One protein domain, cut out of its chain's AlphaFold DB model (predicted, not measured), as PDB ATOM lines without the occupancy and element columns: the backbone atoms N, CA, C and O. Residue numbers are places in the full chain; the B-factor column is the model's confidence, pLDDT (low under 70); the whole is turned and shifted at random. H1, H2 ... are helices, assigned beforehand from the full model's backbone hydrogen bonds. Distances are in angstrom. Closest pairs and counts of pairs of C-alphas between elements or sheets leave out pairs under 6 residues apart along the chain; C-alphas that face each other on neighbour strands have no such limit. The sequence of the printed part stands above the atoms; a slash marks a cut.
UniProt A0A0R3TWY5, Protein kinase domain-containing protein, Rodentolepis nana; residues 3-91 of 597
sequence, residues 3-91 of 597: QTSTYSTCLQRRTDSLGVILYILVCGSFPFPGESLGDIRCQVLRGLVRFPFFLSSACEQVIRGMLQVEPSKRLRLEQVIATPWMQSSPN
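Overview. This is residues 3 to 91 of the 597 residues of the protein "Protein kinase domain-containing protein" of Rodentolepis nana (UniProt A0A0R3TWY5). One long helix, H1, runs through a flat, helical domain, and the shorter H3 packs across part of its length. H2 is set off on one side at the end of a loop, while the small H4 and H5 gather on the opposite side, with H5 packed on H3. The printed part has 89 residues with five named helices, in the order H1, H2, H3, H4, H5, and no named strand; the class is all helix. It is compact, with a radius of gyration of the C-alphas of 13.7 A, and spans 42 by 40 by 18 A.

Along the chain. Find C-alpha 3 at (27.222, 47.602, -11.592); from there H1, residues 3 to 27, runs 37.1 A to C-alpha 27 at (46.594, 24.180, -32.816). Next look for H2, residues 37 to 46, 14.3 A long, and H3, residues 57 to 66, 14.1 A long. H4, residues 77 to 81, measures 6.2 A, and H5, residues 84 to 87, 4.9 A, ending at C-alpha 87 at (29.685, 33.325, -40.305).

Arrangement. Start at H1, which touches H3 with residues 15 to 23 alone; the closest C-alphas, of Gly 19 and Met 66, are 5.2 A apart. The two run opposite ways at a tilt of 37 degrees, only just steep. H3 touches H5, closest at the C-alphas of Ala 58 and Trp 85, 5.3 A. H4 is close to H3 but not clearly touching, with the C-alphas of Val 62 and Val 80 nearest at 6.6 A. H2 is apart from H1 and H3, among others. Every O i to N i+4 pair is within hydrogen-bond range in H2, H3 and H4, and 19 of 21 in H1; H5 is too short for such a pair.

Size, cuts and confidence. The C-alphas farthest apart, of Gln 3 and Phe 53, are 42.5 A apart. The printed part has no cut, and no link is long. Look for low confidence at residues 3 to 13, under 70; the mean pLDDT of the printed part is 83.7.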
ATOM      1  N   GLN A   3      27.470  49.002 -11.190       32.41
ATOM      2  CA  GLN A   3      27.222  47.602 -11.592       32.41
ATOM      3  C   GLN A   3      27.711  47.243 -13.009       32.41
ATOM      4  O   GLN A   3      28.108  46.104 -13.252       32.41
ATOM      5  N   THR A   4      27.720  48.193 -13.950       40.50
ATOM      6  CA  THR A   4      28.142  47.951 -15.344       40.50
ATOM      7  C   THR A   4      29.608  47.530 -15.461       40.50
ATOM      8  O   THR A   4      29.940  46.739 -16.344       40.50
ATOM      9  N   SER A   5      30.479  47.984 -14.552       42.38
ATOM     10  CA  SER A   5      31.904  47.621 -14.550       42.38
ATOM     11  C   SER A   5      32.127  46.144 -14.189       42.38
ATOM     12  O   SER A   5      32.908  45.442 -14.837       42.38
ATOM     13  N   THR A   6      31.380  45.625 -13.209       43.78
ATOM     14  CA  THR A   6      31.480  44.225 -12.763       43.78
ATOM     15  C   THR A   6      30.944  43.247 -13.814       43.78
ATOM     16  O   THR A   6      31.561  42.216 -14.070       43.78
ATOM     17  N   TYR A   7      29.835  43.581 -14.488       45.31
ATOM     18  CA  TYR A   7      29.334  42.759 -15.597       45.31
ATOM     19  C   TYR A   7      30.272  42.786 -16.805       45.31
ATOM     20  O   TYR A   7      30.536  41.729 -17.379       45.31
ATOM     21  N   SER A   8      30.822  43.960 -17.144       51.38
ATOM     22  CA  SER A   8      31.834  44.100 -18.195       51.38
ATOM     23  C   SER A   8      33.031  43.188 -17.915       51.38
ATOM     24  O   SER A   8      33.286  42.262 -18.679       51.38
ATOM     25  N   THR A   9      33.690  43.344 -16.762       52.47
ATOM     26  CA  THR A   9      34.867  42.538 -16.385       52.47
ATOM     27  C   THR A   9      34.581  41.036 -16.248       52.47
ATOM     28  O   THR A   9      35.470  40.230 -16.512       52.47
ATOM     29  N   CYS A  10      33.357  40.619 -15.905       53.50
ATOM     30  CA  CYS A  10      32.973  39.203 -15.889       53.50
ATOM     31  C   CYS A  10      32.807  38.614 -17.303       53.50
ATOM     32  O   CYS A  10      33.341  37.541 -17.591       53.50
ATOM     33  N   LEU A  11      32.113  39.316 -18.207       58.75
ATOM     34  CA  LEU A  11      31.987  38.917 -19.618       58.75
ATOM     35  C   LEU A  11      33.354  38.903 -20.317       58.75
ATOM     36  O   LEU A  11      33.648  37.999 -21.096       58.75
ATOM     37  N   GLN A  12      34.207  39.858 -19.961       58.56
ATOM     38  CA  GLN A  12      35.560  40.035 -20.473       58.56
ATOM     39  C   GLN A  12      36.498  38.852 -20.162       58.56
ATOM     40  O   GLN A  12      37.272  38.451 -21.026       58.56
ATOM     41  N   ARG A  13      36.390  38.242 -18.967       60.81
ATOM     42  CA  ARG A  13      37.124  37.006 -18.610       60.81
ATOM     43  C   ARG A  13      36.638  35.777 -19.392       60.81
ATOM     44  O   ARG A  13      37.384  34.818 -19.560       60.81
ATOM     45  N   ARG A  14      35.381  35.771 -19.855       73.88
ATOM     46  CA  ARG A  14      34.802  34.639 -20.607       73.88
ATOM     47  C   ARG A  14      35.269  34.595 -22.063       73.88
ATOM     48  O   ARG A  14      35.261  33.516 -22.648       73.88
ATOM     49  N   THR A  15      35.683  35.721 -22.648       78.12
ATOM     50  CA  THR A  15      36.278  35.723 -23.995       78.12
ATOM     51  C   THR A  15      37.748  35.294 -23.986       78.12
ATOM     52  O   THR A  15      38.154  34.623 -24.931       78.12
ATOM     53  N   ASP A  16      38.504  35.546 -22.905       78.94
ATOM     54  CA  ASP A  16      39.869  35.012 -22.725       78.94
ATOM     55  C   ASP A  16      39.888  33.481 -22.752       78.94
ATOM     56  O   ASP A  16      40.554  32.866 -23.586       78.94
ATOM     57  N   SER A  17      39.134  32.849 -21.845       87.94
ATOM     58  CA  SER A  17      39.135  31.391 -21.699       87.94
ATOM     59  C   SER A  17      38.613  30.694 -22.954       87.94
ATOM     60  O   SER A  17      39.197  29.702 -23.387       87.94
ATOM     61  N   LEU A  18      37.587  31.255 -23.604       91.12
ATOM     62  CA  LEU A  18      37.103  30.768 -24.896       91.12
ATOM     63  C   LEU A  18      38.155  30.921 -26.010       91.12
ATOM     64  O   LEU A  18      38.259  30.042 -26.859       91.12
ATOM     65  N   GLY A  19      38.970  31.983 -25.990       92.31
ATOM     66  CA  GLY A  19      40.076  32.188 -26.932       92.31
ATOM     67  C   GLY A  19      41.218  31.184 -26.743       92.31
ATOM     68  O   GLY A  19      41.748  30.660 -27.723       92.31
ATOM     69  N   VAL A  20      41.553  30.852 -25.489       92.44
ATOM     70  CA  VAL A  20      42.548  29.813 -25.160       92.44
ATOM     71  C   VAL A  20      42.042  28.436 -25.591       92.44
ATOM     72  O   VAL A  20      42.779  27.692 -26.236       92.44
ATOM     73  N   ILE A  21      40.778  28.110 -25.297       94.31
ATOM     74  CA  ILE A  21      40.137  26.857 -25.722       94.31
ATOM     75  C   ILE A  21      40.113  26.756 -27.253       94.31
ATOM     76  O   ILE A  21      40.502  25.723 -27.796       94.31
ATOM     77  N   LEU A  22      39.722  27.823 -27.958       93.50
ATOM     78  CA  LEU A  22      39.705  27.853 -29.421       93.50
ATOM     79  C   LEU A  22      41.101  27.612 -30.013       93.50
ATOM     80  O   LEU A  22      41.232  26.792 -30.919       93.50
ATOM     81  N   TYR A  23      42.146  28.250 -29.470       94.31
ATOM     82  CA  TYR A  23      43.525  27.988 -29.892       94.31
ATOM     83  C   TYR A  23      43.915  26.515 -29.682       94.31
ATOM     84  O   TYR A  23      44.451  25.895 -30.598       94.31
ATOM     85  N   ILE A  24      43.610  25.923 -28.522       94.56
ATOM     86  CA  ILE A  24      43.922  24.511 -28.239       94.56
ATOM     87  C   ILE A  24      43.204  23.576 -29.225       94.56
ATOM     88  O   ILE A  24      43.817  22.629 -29.718       94.56
ATOM     89  N   LEU A  25      41.941  23.858 -29.563       94.31
ATOM     90  CA  LEU A  25      41.149  23.054 -30.501       94.31
ATOM     91  C   LEU A  25      41.700  23.066 -31.938       94.31
ATOM     92  O   LEU A  25      41.572  22.056 -32.626       94.31
ATOM     93  N   VAL A  26      42.311  24.169 -32.393       92.69
ATOM     94  CA  VAL A  26      42.838  24.285 -33.772       92.69
ATOM     95  C   VAL A  26      44.350  24.046 -33.887       92.69
ATOM     96  O   VAL A  26      44.810  23.597 -34.934       92.69
ATOM     97  N   CYS A  27      45.128  24.306 -32.831       91.31
ATOM     98  CA  CYS A  27      46.594  24.180 -32.816       91.31
ATOM     99  C   CYS A  27      47.116  22.975 -32.011       91.31
ATOM    100  O   CYS A  27      48.327  22.747 -31.994       91.31
ATOM    101  N   GLY A  28      46.257  22.243 -31.289       91.12
ATOM    102  CA  GLY A  28      46.634  21.066 -30.488       91.12
ATOM    103  C   GLY A  28      47.614  21.336 -29.334       91.12
ATOM    104  O   GLY A  28      48.217  20.404 -28.808       91.12
ATOM    105  N   SER A  29      47.814  22.603 -28.966       90.12
ATOM    106  CA  SER A  29      48.823  23.078 -28.011       90.12
ATOM    107  C   SER A  29      48.319  24.323 -27.272       90.12
ATOM    108  O   SER A  29      47.322  24.918 -27.675       90.12
ATOM    109  N   PHE A  30      48.989  24.734 -26.194       90.38
ATOM    110  CA  PHE A  30      48.651  25.971 -25.478       90.38
ATOM    111  C   PHE A  30      49.218  27.218 -26.189       90.38
ATOM    112  O   PHE A  30      50.318  27.149 -26.738       90.38
ATOM    113  N   PRO A  31      48.524  28.375 -26.144       89.69
ATOM    114  CA  PRO A  31      49.002  29.615 -26.770       89.69
ATOM    115  C   PRO A  31      50.182  30.271 -26.029       89.69
ATOM    116  O   PRO A  31      50.910  31.059 -26.629       89.69
ATOM    117  N   PHE A  32      50.378  29.939 -24.745       90.44
ATOM    118  CA  PHE A  32      51.420  30.483 -23.865       90.44
ATOM    119  C   PHE A  32      52.184  29.335 -23.164       90.44
ATOM    120  O   PHE A  32      51.823  28.954 -22.049       90.44
ATOM    121  N   PRO A  33      53.189  28.717 -23.814       84.19
ATOM    122  CA  PRO A  33      53.927  27.580 -23.259       84.19
ATOM    123  C   PRO A  33      55.049  28.030 -22.308       84.19
ATOM    124  O   PRO A  33      55.921  28.798 -22.706       84.19
ATOM    125  N   GLY A  34      55.087  27.524 -21.075       85.25
ATOM    126  CA  GLY A  34      56.161  27.814 -20.116       85.25
ATOM    127  C   GLY A  34      56.420  26.650 -19.163       85.25
ATOM    128  O   GLY A  34      55.527  25.840 -18.924       85.25
ATOM    129  N   GLU A  35      57.648  26.571 -18.649       85.38
ATOM    130  CA  GLU A  35      58.095  25.506 -17.740       85.38
ATOM    131  C   GLU A  35      57.742  25.824 -16.282       85.38
ATOM    132  O   GLU A  35      57.320  24.936 -15.544       85.38
ATOM    133  N   SER A  36      57.838  27.098 -15.876       89.06
ATOM    134  CA  SER A  36      57.346  27.563 -14.579       89.06
ATOM    135  C   SER A  36      56.054  28.376 -14.687       89.06
ATOM    136  O   SER A  36      55.729  29.005 -15.700       89.06
ATOM    137  N   LEU A  37      55.344  28.438 -13.561       84.69
ATOM    138  CA  LEU A  37      54.152  29.260 -13.369       84.69
ATOM    139  C   LEU A  37      54.425  30.764 -13.606       84.69
ATOM    140  O   LEU A  37      53.546  31.499 -14.063       84.69
ATOM    141  N   GLY A  38      55.659  31.210 -13.338       87.50
ATOM    142  CA  GLY A  38      56.122  32.572 -13.606       87.50
ATOM    143  C   GLY A  38      56.276  32.855 -15.101       87.50
ATOM    144  O   GLY A  38      55.786  33.877 -15.578       87.50
ATOM    145  N   ASP A  39      56.867  31.929 -15.860       85.44
ATOM    146  CA  ASP A  39      57.066  32.078 -17.311       85.44
ATOM    147  C   ASP A  39      55.739  32.157 -18.063       85.44
ATOM    148  O   ASP A  39      55.584  32.973 -18.977       85.44
ATOM    149  N   ILE A  40      54.765  31.341 -17.648       87.00
ATOM    150  CA  ILE A  40      53.397  31.366 -18.175       87.00
ATOM    151  C   ILE A  40      52.757  32.729 -17.890       87.00
ATOM    152  O   ILE A  40      52.291  33.388 -18.821       87.00
ATOM    153  N   ARG A  41      52.796  33.212 -16.637       85.25
ATOM    154  CA  ARG A  41      52.268  34.540 -16.263       85.25
ATOM    155  C   ARG A  41      52.930  35.660 -17.071       85.25
ATOM    156  O   ARG A  41      52.237  36.529 -17.592       85.25
ATOM    157  N   CYS A  42      54.252  35.627 -17.236       86.25
ATOM    158  CA  CYS A  42      54.981  36.597 -18.052       86.25
ATOM    159  C   CYS A  42      54.602  36.538 -19.540       86.25
ATOM    160  O   CYS A  42      54.582  37.579 -20.193       86.25
ATOM    161  N   GLN A  43      54.283  35.367 -20.095       85.62
ATOM    162  CA  GLN A  43      53.850  35.239 -21.491       85.62
ATOM    163  C   GLN A  43      52.399  35.673 -21.716       85.62
ATOM    164  O   GLN A  43      52.138  36.382 -22.688       85.62
ATOM    165  N   VAL A  44      51.488  35.347 -20.793       86.88
ATOM    166  CA  VAL A  44      50.102  35.847 -20.797       86.88
ATOM    167  C   VAL A  44      50.091  37.379 -20.740       86.88
ATOM    168  O   VAL A  44      49.468  38.017 -21.584       86.88
ATOM    169  N   LEU A  45      50.863  37.985 -19.827       86.44
ATOM    170  CA  LEU A  45      50.983  39.447 -19.711       86.44
ATOM    171  C   LEU A  45      51.665  40.109 -20.925       86.44
ATOM    172  O   LEU A  45      51.418  41.281 -21.200       86.44
ATOM    173  N   ARG A  46      52.499  39.376 -21.678       86.56
ATOM    174  CA  ARG A  46      53.067  39.835 -22.961       86.56
ATOM    175  C   ARG A  46      52.078  39.721 -24.129       86.56
ATOM    176  O   ARG A  46      52.247  40.433 -25.114       86.56
ATOM    177  N   GLY A  47      51.092  38.822 -24.066       83.50
ATOM    178  CA  GLY A  47      50.104  38.597 -25.133       83.50
ATOM    179  C   GLY A  47      50.659  38.024 -26.442       83.50
ATOM    180  O   GLY A  47      49.983  38.059 -27.469       83.50
ATOM    181  N   LEU A  48      51.899  37.524 -26.444       84.25
ATOM    182  CA  LEU A  48      52.602  37.099 -27.658       84.25
ATOM    183  C   LEU A  48      52.264  35.653 -28.041       84.25
ATOM    184  O   LEU A  48      53.076  34.745 -27.880       84.25
ATOM    185  N   VAL A  49      51.066  35.455 -28.590       89.25
ATOM    186  CA  VAL A  49      50.635  34.171 -29.162       89.25
ATOM    187  C   VAL A  49      51.348  33.917 -30.497       89.25
ATOM    188  O   VAL A  49      51.370  34.780 -31.382       89.25
ATOM    189  N   ARG A  50      51.920  32.718 -30.662       90.31
ATOM    190  CA  ARG A  50      52.436  32.220 -31.949       90.31
ATOM    191  C   ARG A  50      51.321  31.512 -32.714       90.31
ATOM    192  O   ARG A  50      50.547  30.785 -32.111       90.31
ATOM    193  N   PHE A  51      51.276  31.676 -34.034       91.69
ATOM    194  CA  PHE A  51      50.279  31.034 -34.894       91.69
ATOM    195  C   PHE A  51      50.963  30.175 -35.968       91.69
ATOM    196  O   PHE A  51      51.953  30.626 -36.553       91.69
ATOM    197  N   PRO A  52      50.493  28.939 -36.219       90.75
ATOM    198  CA  PRO A  52      51.079  28.054 -37.217       90.75
ATOM    199  C   PRO A  52      50.576  28.377 -38.631       90.75
ATOM    200  O   PRO A  52      49.443  28.809 -38.826       90.75
ATOM    201  N   PHE A  53      51.402  28.088 -39.640       90.50
ATOM    202  CA  PHE A  53      51.136  28.406 -41.052       90.50
ATOM    203  C   PHE A  53      49.913  27.696 -41.666       90.50
ATOM    204  O   PHE A  53      49.479  28.073 -42.750       90.50
ATOM    205  N   PHE A  54      49.376  26.660 -41.013       90.75
ATOM    206  CA  PHE A  54      48.168  25.955 -41.455       90.75
ATOM    207  C   PHE A  54      46.864  26.618 -40.981       90.75
ATOM    208  O   PHE A  54      45.784  26.213 -41.408       90.75
ATOM    209  N   LEU A  55      46.936  27.611 -40.087       92.00
ATOM    210  CA  LEU A  55      45.760  28.303 -39.576       92.00
ATOM    211  C   LEU A  55      45.240  29.315 -40.607       92.00
ATOM    212  O   LEU A  55      46.007  30.097 -41.168       92.00
ATOM    213  N   SER A  56      43.927  29.342 -40.846       93.56
ATOM    214  CA  SER A  56      43.335  30.345 -41.735       93.56
ATOM    215  C   SER A  56      43.354  31.731 -41.081       93.56
ATOM    216  O   SER A  56      43.046  31.873 -39.896       93.56
ATOM    217  N   SER A  57      43.663  32.779 -41.855       93.06
ATOM    218  CA  SER A  57      43.783  34.146 -41.315       93.06
ATOM    219  C   SER A  57      42.495  34.636 -40.635       93.06
ATOM    220  O   SER A  57      42.556  35.365 -39.653       93.06
ATOM    221  N   ALA A  58      41.321  34.174 -41.082       91.88
ATOM    222  CA  ALA A  58      40.051  34.474 -40.420       91.88
ATOM    223  C   ALA A  58      39.968  33.881 -38.995       91.88
ATOM    224  O   ALA A  58      39.478  34.546 -38.088       91.88
ATOM    225  N   CYS A  59      40.485  32.664 -38.774       92.75
ATOM    226  CA  CYS A  59      40.558  32.053 -37.443       92.75
ATOM    227  C   CYS A  59      41.635  32.726 -36.574       92.75
ATOM    228  O   CYS A  59      41.403  33.030 -35.405       92.75
ATOM    229  N   GLU A  60      42.791  33.038 -37.169       93.56
ATOM    230  CA  GLU A  60      43.870  33.785 -36.516       93.56
ATOM    231  C   GLU A  60      43.381  35.145 -35.987       93.56
ATOM    232  O   GLU A  60      43.641  35.491 -34.836       93.56
ATOM    233  N   GLN A  61      42.629  35.899 -36.795       92.50
ATOM    234  CA  GLN A  61      42.061  37.196 -36.412       92.50
ATOM    235  C   GLN A  61      41.082  37.081 -35.235       92.50
ATOM    236  O   GLN A  61      41.141  37.907 -34.321       92.50
ATOM    237  N   VAL A  62      40.234  36.043 -35.208       93.50
ATOM    238  CA  VAL A  62      39.348  35.753 -34.065       93.50
ATOM    239  C   VAL A  62      40.167  35.507 -32.800       93.50
ATOM    240  O   VAL A  62      39.960  36.190 -31.798       93.50
ATOM    241  N   ILE A  63      41.133  34.585 -32.844       93.62
ATOM    242  CA  ILE A  63      41.924  34.215 -31.663       93.62
ATOM    243  C   ILE A  63      42.767  35.399 -31.168       93.62
ATOM    244  O   ILE A  63      42.788  35.663 -29.967       93.62
ATOM    245  N   ARG A  64      43.405  36.165 -32.066       92.25
ATOM    246  CA  ARG A  64      44.123  37.406 -31.714       92.25
ATOM    247  C   ARG A  64      43.204  38.420 -31.034       92.25
ATOM    248  O   ARG A  64      43.567  38.968 -29.998       92.25
ATOM    249  N   GLY A  65      42.014  38.645 -31.591       90.12
ATOM    250  CA  GLY A  65      41.028  39.565 -31.030       90.12
ATOM    251  C   GLY A  65      40.464  39.113 -29.679       90.12
ATOM    252  O   GLY A  65      40.082  39.955 -28.871       90.12
ATOM    253  N   MET A  66      40.438  37.806 -29.404       91.38
ATOM    254  CA  MET A  66      40.001  37.241 -28.121       91.38
ATOM    255  C   MET A  66      41.118  37.187 -27.069       91.38
ATOM    256  O   MET A  66      40.828  37.382 -25.898       91.38
ATOM    257  N   LEU A  67      42.382  36.994 -27.460       91.06
ATOM    258  CA  LEU A  67      43.542  36.919 -26.552       91.06
ATOM    259  C   LEU A  67      44.278  38.262 -26.380       91.06
ATOM    260  O   LEU A  67      45.467  38.312 -26.061       91.06
ATOM    261  N   GLN A  68      43.574  39.373 -26.594       89.56
ATOM    262  CA  GLN A  68      44.122  40.718 -26.444       89.56
ATOM    263  C   GLN A  68      44.317  41.067 -24.956       89.56
ATOM    264  O   GLN A  68      43.350  41.085 -24.193       89.56
ATOM    265  N   VAL A  69      45.553  41.392 -24.549       86.19
ATOM    266  CA  VAL A  69      45.910  41.730 -23.148       86.19
ATOM    267  C   VAL A  69      45.088  42.907 -22.621       86.19
ATOM    268  O   VAL A  69      44.502  42.826 -21.550       86.19
ATOM    269  N   GLU A  70      45.018  43.987 -23.403       85.19
ATOM    270  CA  GLU A  70      44.218  45.172 -23.092       85.19
ATOM    271  C   GLU A  70      42.721  44.844 -23.227       85.19
ATOM    272  O   GLU A  70      42.255  44.654 -24.360       85.19
ATOM    273  N   PRO A  71      41.941  44.804 -22.128       80.69
ATOM    274  CA  PRO A  71      40.548  44.387 -22.192       80.69
ATOM    275  C   PRO A  71      39.702  45.307 -23.081       80.69
ATOM    276  O   PRO A  71      38.842  44.828 -23.819       80.69
ATOM    277  N   SER A  72      39.998  46.610 -23.106       83.12
ATOM    278  CA  SER A  72      39.265  47.602 -23.906       83.12
ATOM    279  C   SER A  72      39.379  47.382 -25.423       83.12
ATOM    280  O   SER A  72      38.607  47.964 -26.182       83.12
ATOM    281  N   LYS A  73      40.347  46.570 -25.875       84.19
ATOM    282  CA  LYS A  73      40.625  46.266 -27.291       84.19
ATOM    283  C   LYS A  73      40.211  44.850 -27.707       84.19
ATOM    284  O   LYS A  73      40.379  44.491 -28.870       84.19
ATOM    285  N   ARG A  74      39.716  44.037 -26.772       88.88
ATOM    286  CA  ARG A  74      39.324  42.643 -27.011       88.88
ATOM    287  C   ARG A  74      37.956  42.565 -27.687       88.88
ATOM    288  O   ARG A  74      37.075  43.377 -27.410       88.88
ATOM    289  N   LEU A  75      37.752  41.547 -28.517       87.44
ATOM    290  CA  LEU A  75      36.445  41.251 -29.096       87.44
ATOM    291  C   LEU A  75      35.467  40.785 -28.007       87.44
ATOM    292  O   LEU A  75      35.736  39.840 -27.261       87.44
ATOM    293  N   ARG A  76      34.297  41.425 -27.958       86.81
ATOM    294  CA  ARG A  76      33.124  40.933 -27.224       86.81
ATOM    295  C   ARG A  76      32.532  39.724 -27.943       86.81
ATOM    296  O   ARG A  76      32.671  39.597 -29.156       86.81
ATOM    297  N   LEU A  77      31.799  38.877 -27.219       84.00
ATOM    298  CA  LEU A  77      31.189  37.667 -27.786       84.00
ATOM    299  C   LEU A  77      30.290  37.960 -29.006       84.00
ATOM    300  O   LEU A  77      30.365  37.248 -30.000       84.00
ATOM    301  N   GLU A  78      29.523  39.053 -28.969       84.31
ATOM    302  CA  GLU A  78      28.722  39.570 -30.094       84.31
ATOM    303  C   GLU A  78      29.573  39.799 -31.357       84.31
ATOM    304  O   GLU A  78      29.209  39.384 -32.456       84.31
ATOM    305  N   GLN A  79      30.750  40.411 -31.190       87.75
ATOM    306  CA  GLN A  79      31.685  40.699 -32.278       87.75
ATOM    307  C   GLN A  79      32.377  39.425 -32.776       87.75
ATOM    308  O   GLN A  79      32.600  39.296 -33.974       87.75
ATOM    309  N   VAL A  80      32.675  38.470 -31.881       88.81
ATOM    310  CA  VAL A  80      33.204  37.142 -32.242       88.81
ATOM    311  C   VAL A  80      32.211  36.396 -33.139       88.81
ATOM    312  O   VAL A  80      32.598  35.913 -34.202       88.81
ATOM    313  N   ILE A  81      30.928  36.358 -32.762       86.75
ATOM    314  CA  ILE A  81      29.855  35.717 -33.543       86.75
ATOM    315  C   ILE A  81      29.699  36.378 -34.923       86.75
ATOM    316  O   ILE A  81      29.499  35.681 -35.916       86.75
ATOM    317  N   ALA A  82      29.848  37.702 -35.006       87.94
ATOM    318  CA  ALA A  82      29.787  38.453 -36.260       87.94
ATOM    319  C   ALA A  82      31.031  38.303 -37.167       87.94
ATOM    320  O   ALA A  82      31.037  38.838 -38.275       87.94
ATOM    321  N   THR A  83      32.097  37.608 -36.742       89.88
ATOM    322  CA  THR A  83      33.307  37.475 -37.576       89.88
ATOM    323  C   THR A  83      33.089  36.587 -38.808       89.88
ATOM    324  O   THR A  83      32.374  35.586 -38.720       89.88
ATOM    325  N   PRO A  84      33.782  36.854 -39.937       89.31
ATOM    326  CA  PRO A  84      33.698  36.017 -41.138       89.31
ATOM    327  C   PRO A  84      33.994  34.534 -40.889       89.31
ATOM    328  O   PRO A  84      33.423  33.679 -41.556       89.31
ATOM    329  N   TRP A  85      34.849  34.211 -39.910       92.06
ATOM    330  CA  TRP A  85      35.136  32.825 -39.538       92.06
ATOM    331  C   TRP A  85      33.900  32.117 -38.964       92.06
ATOM    332  O   TRP A  85      33.514  31.066 -39.471       92.06
ATOM    333  N   MET A  86      33.220  32.725 -37.984       88.56
ATOM    334  CA  MET A  86      31.974  32.183 -37.422       88.56
ATOM    335  C   MET A  86      30.840  32.151 -38.456       88.56
ATOM    336  O   MET A  86      30.125  31.154 -38.556       88.56
ATOM    337  N   GLN A  87      30.710  33.210 -39.260       87.75
ATOM    338  CA  GLN A  87      29.685  33.325 -40.305       87.75
ATOM    339  C   GLN A  87      29.894  32.332 -41.467       87.75
ATOM    340  O   GLN A  87      28.930  31.957 -42.124       87.75
ATOM    341  N   SER A  88      31.123  31.851 -41.698       87.56
ATOM    342  CA  SER A  88      31.419  30.828 -42.719       87.56
ATOM    343  C   SER A  88      31.000  29.396 -42.343       87.56
ATOM    344  O   SER A  88      31.168  28.475 -43.142       87.56
ATOM    345  N   SER A  89      30.467  29.178 -41.135       85.88
ATOM    346  CA  SER A  89      30.085  27.845 -40.661       85.88
ATOM    347  C   SER A  89      28.774  27.354 -41.300       85.88
ATOM    348  O   SER A  89      27.756  28.036 -41.177       85.88
ATOM    349  N   PRO A  90      28.715  26.136 -41.882       86.75
ATOM    350  CA  PRO A  90      27.473  25.594 -42.449       86.75
ATOM    351  C   PRO A  90      26.378  25.371 -41.392       86.75
ATOM    352  O   PRO A  90      25.196  25.329 -41.714       86.75
ATOM    353  N   ASN A  91      26.759  25.279 -40.113       87.94
ATOM    354  CA  ASN A  91      25.847  25.094 -38.984       87.94
ATOM    355  C   ASN A  91      25.359  26.424 -38.367       87.94
ATOM    356  O   ASN A  91      24.686  26.399 -37.334       87.94
TER     357      ASN A  91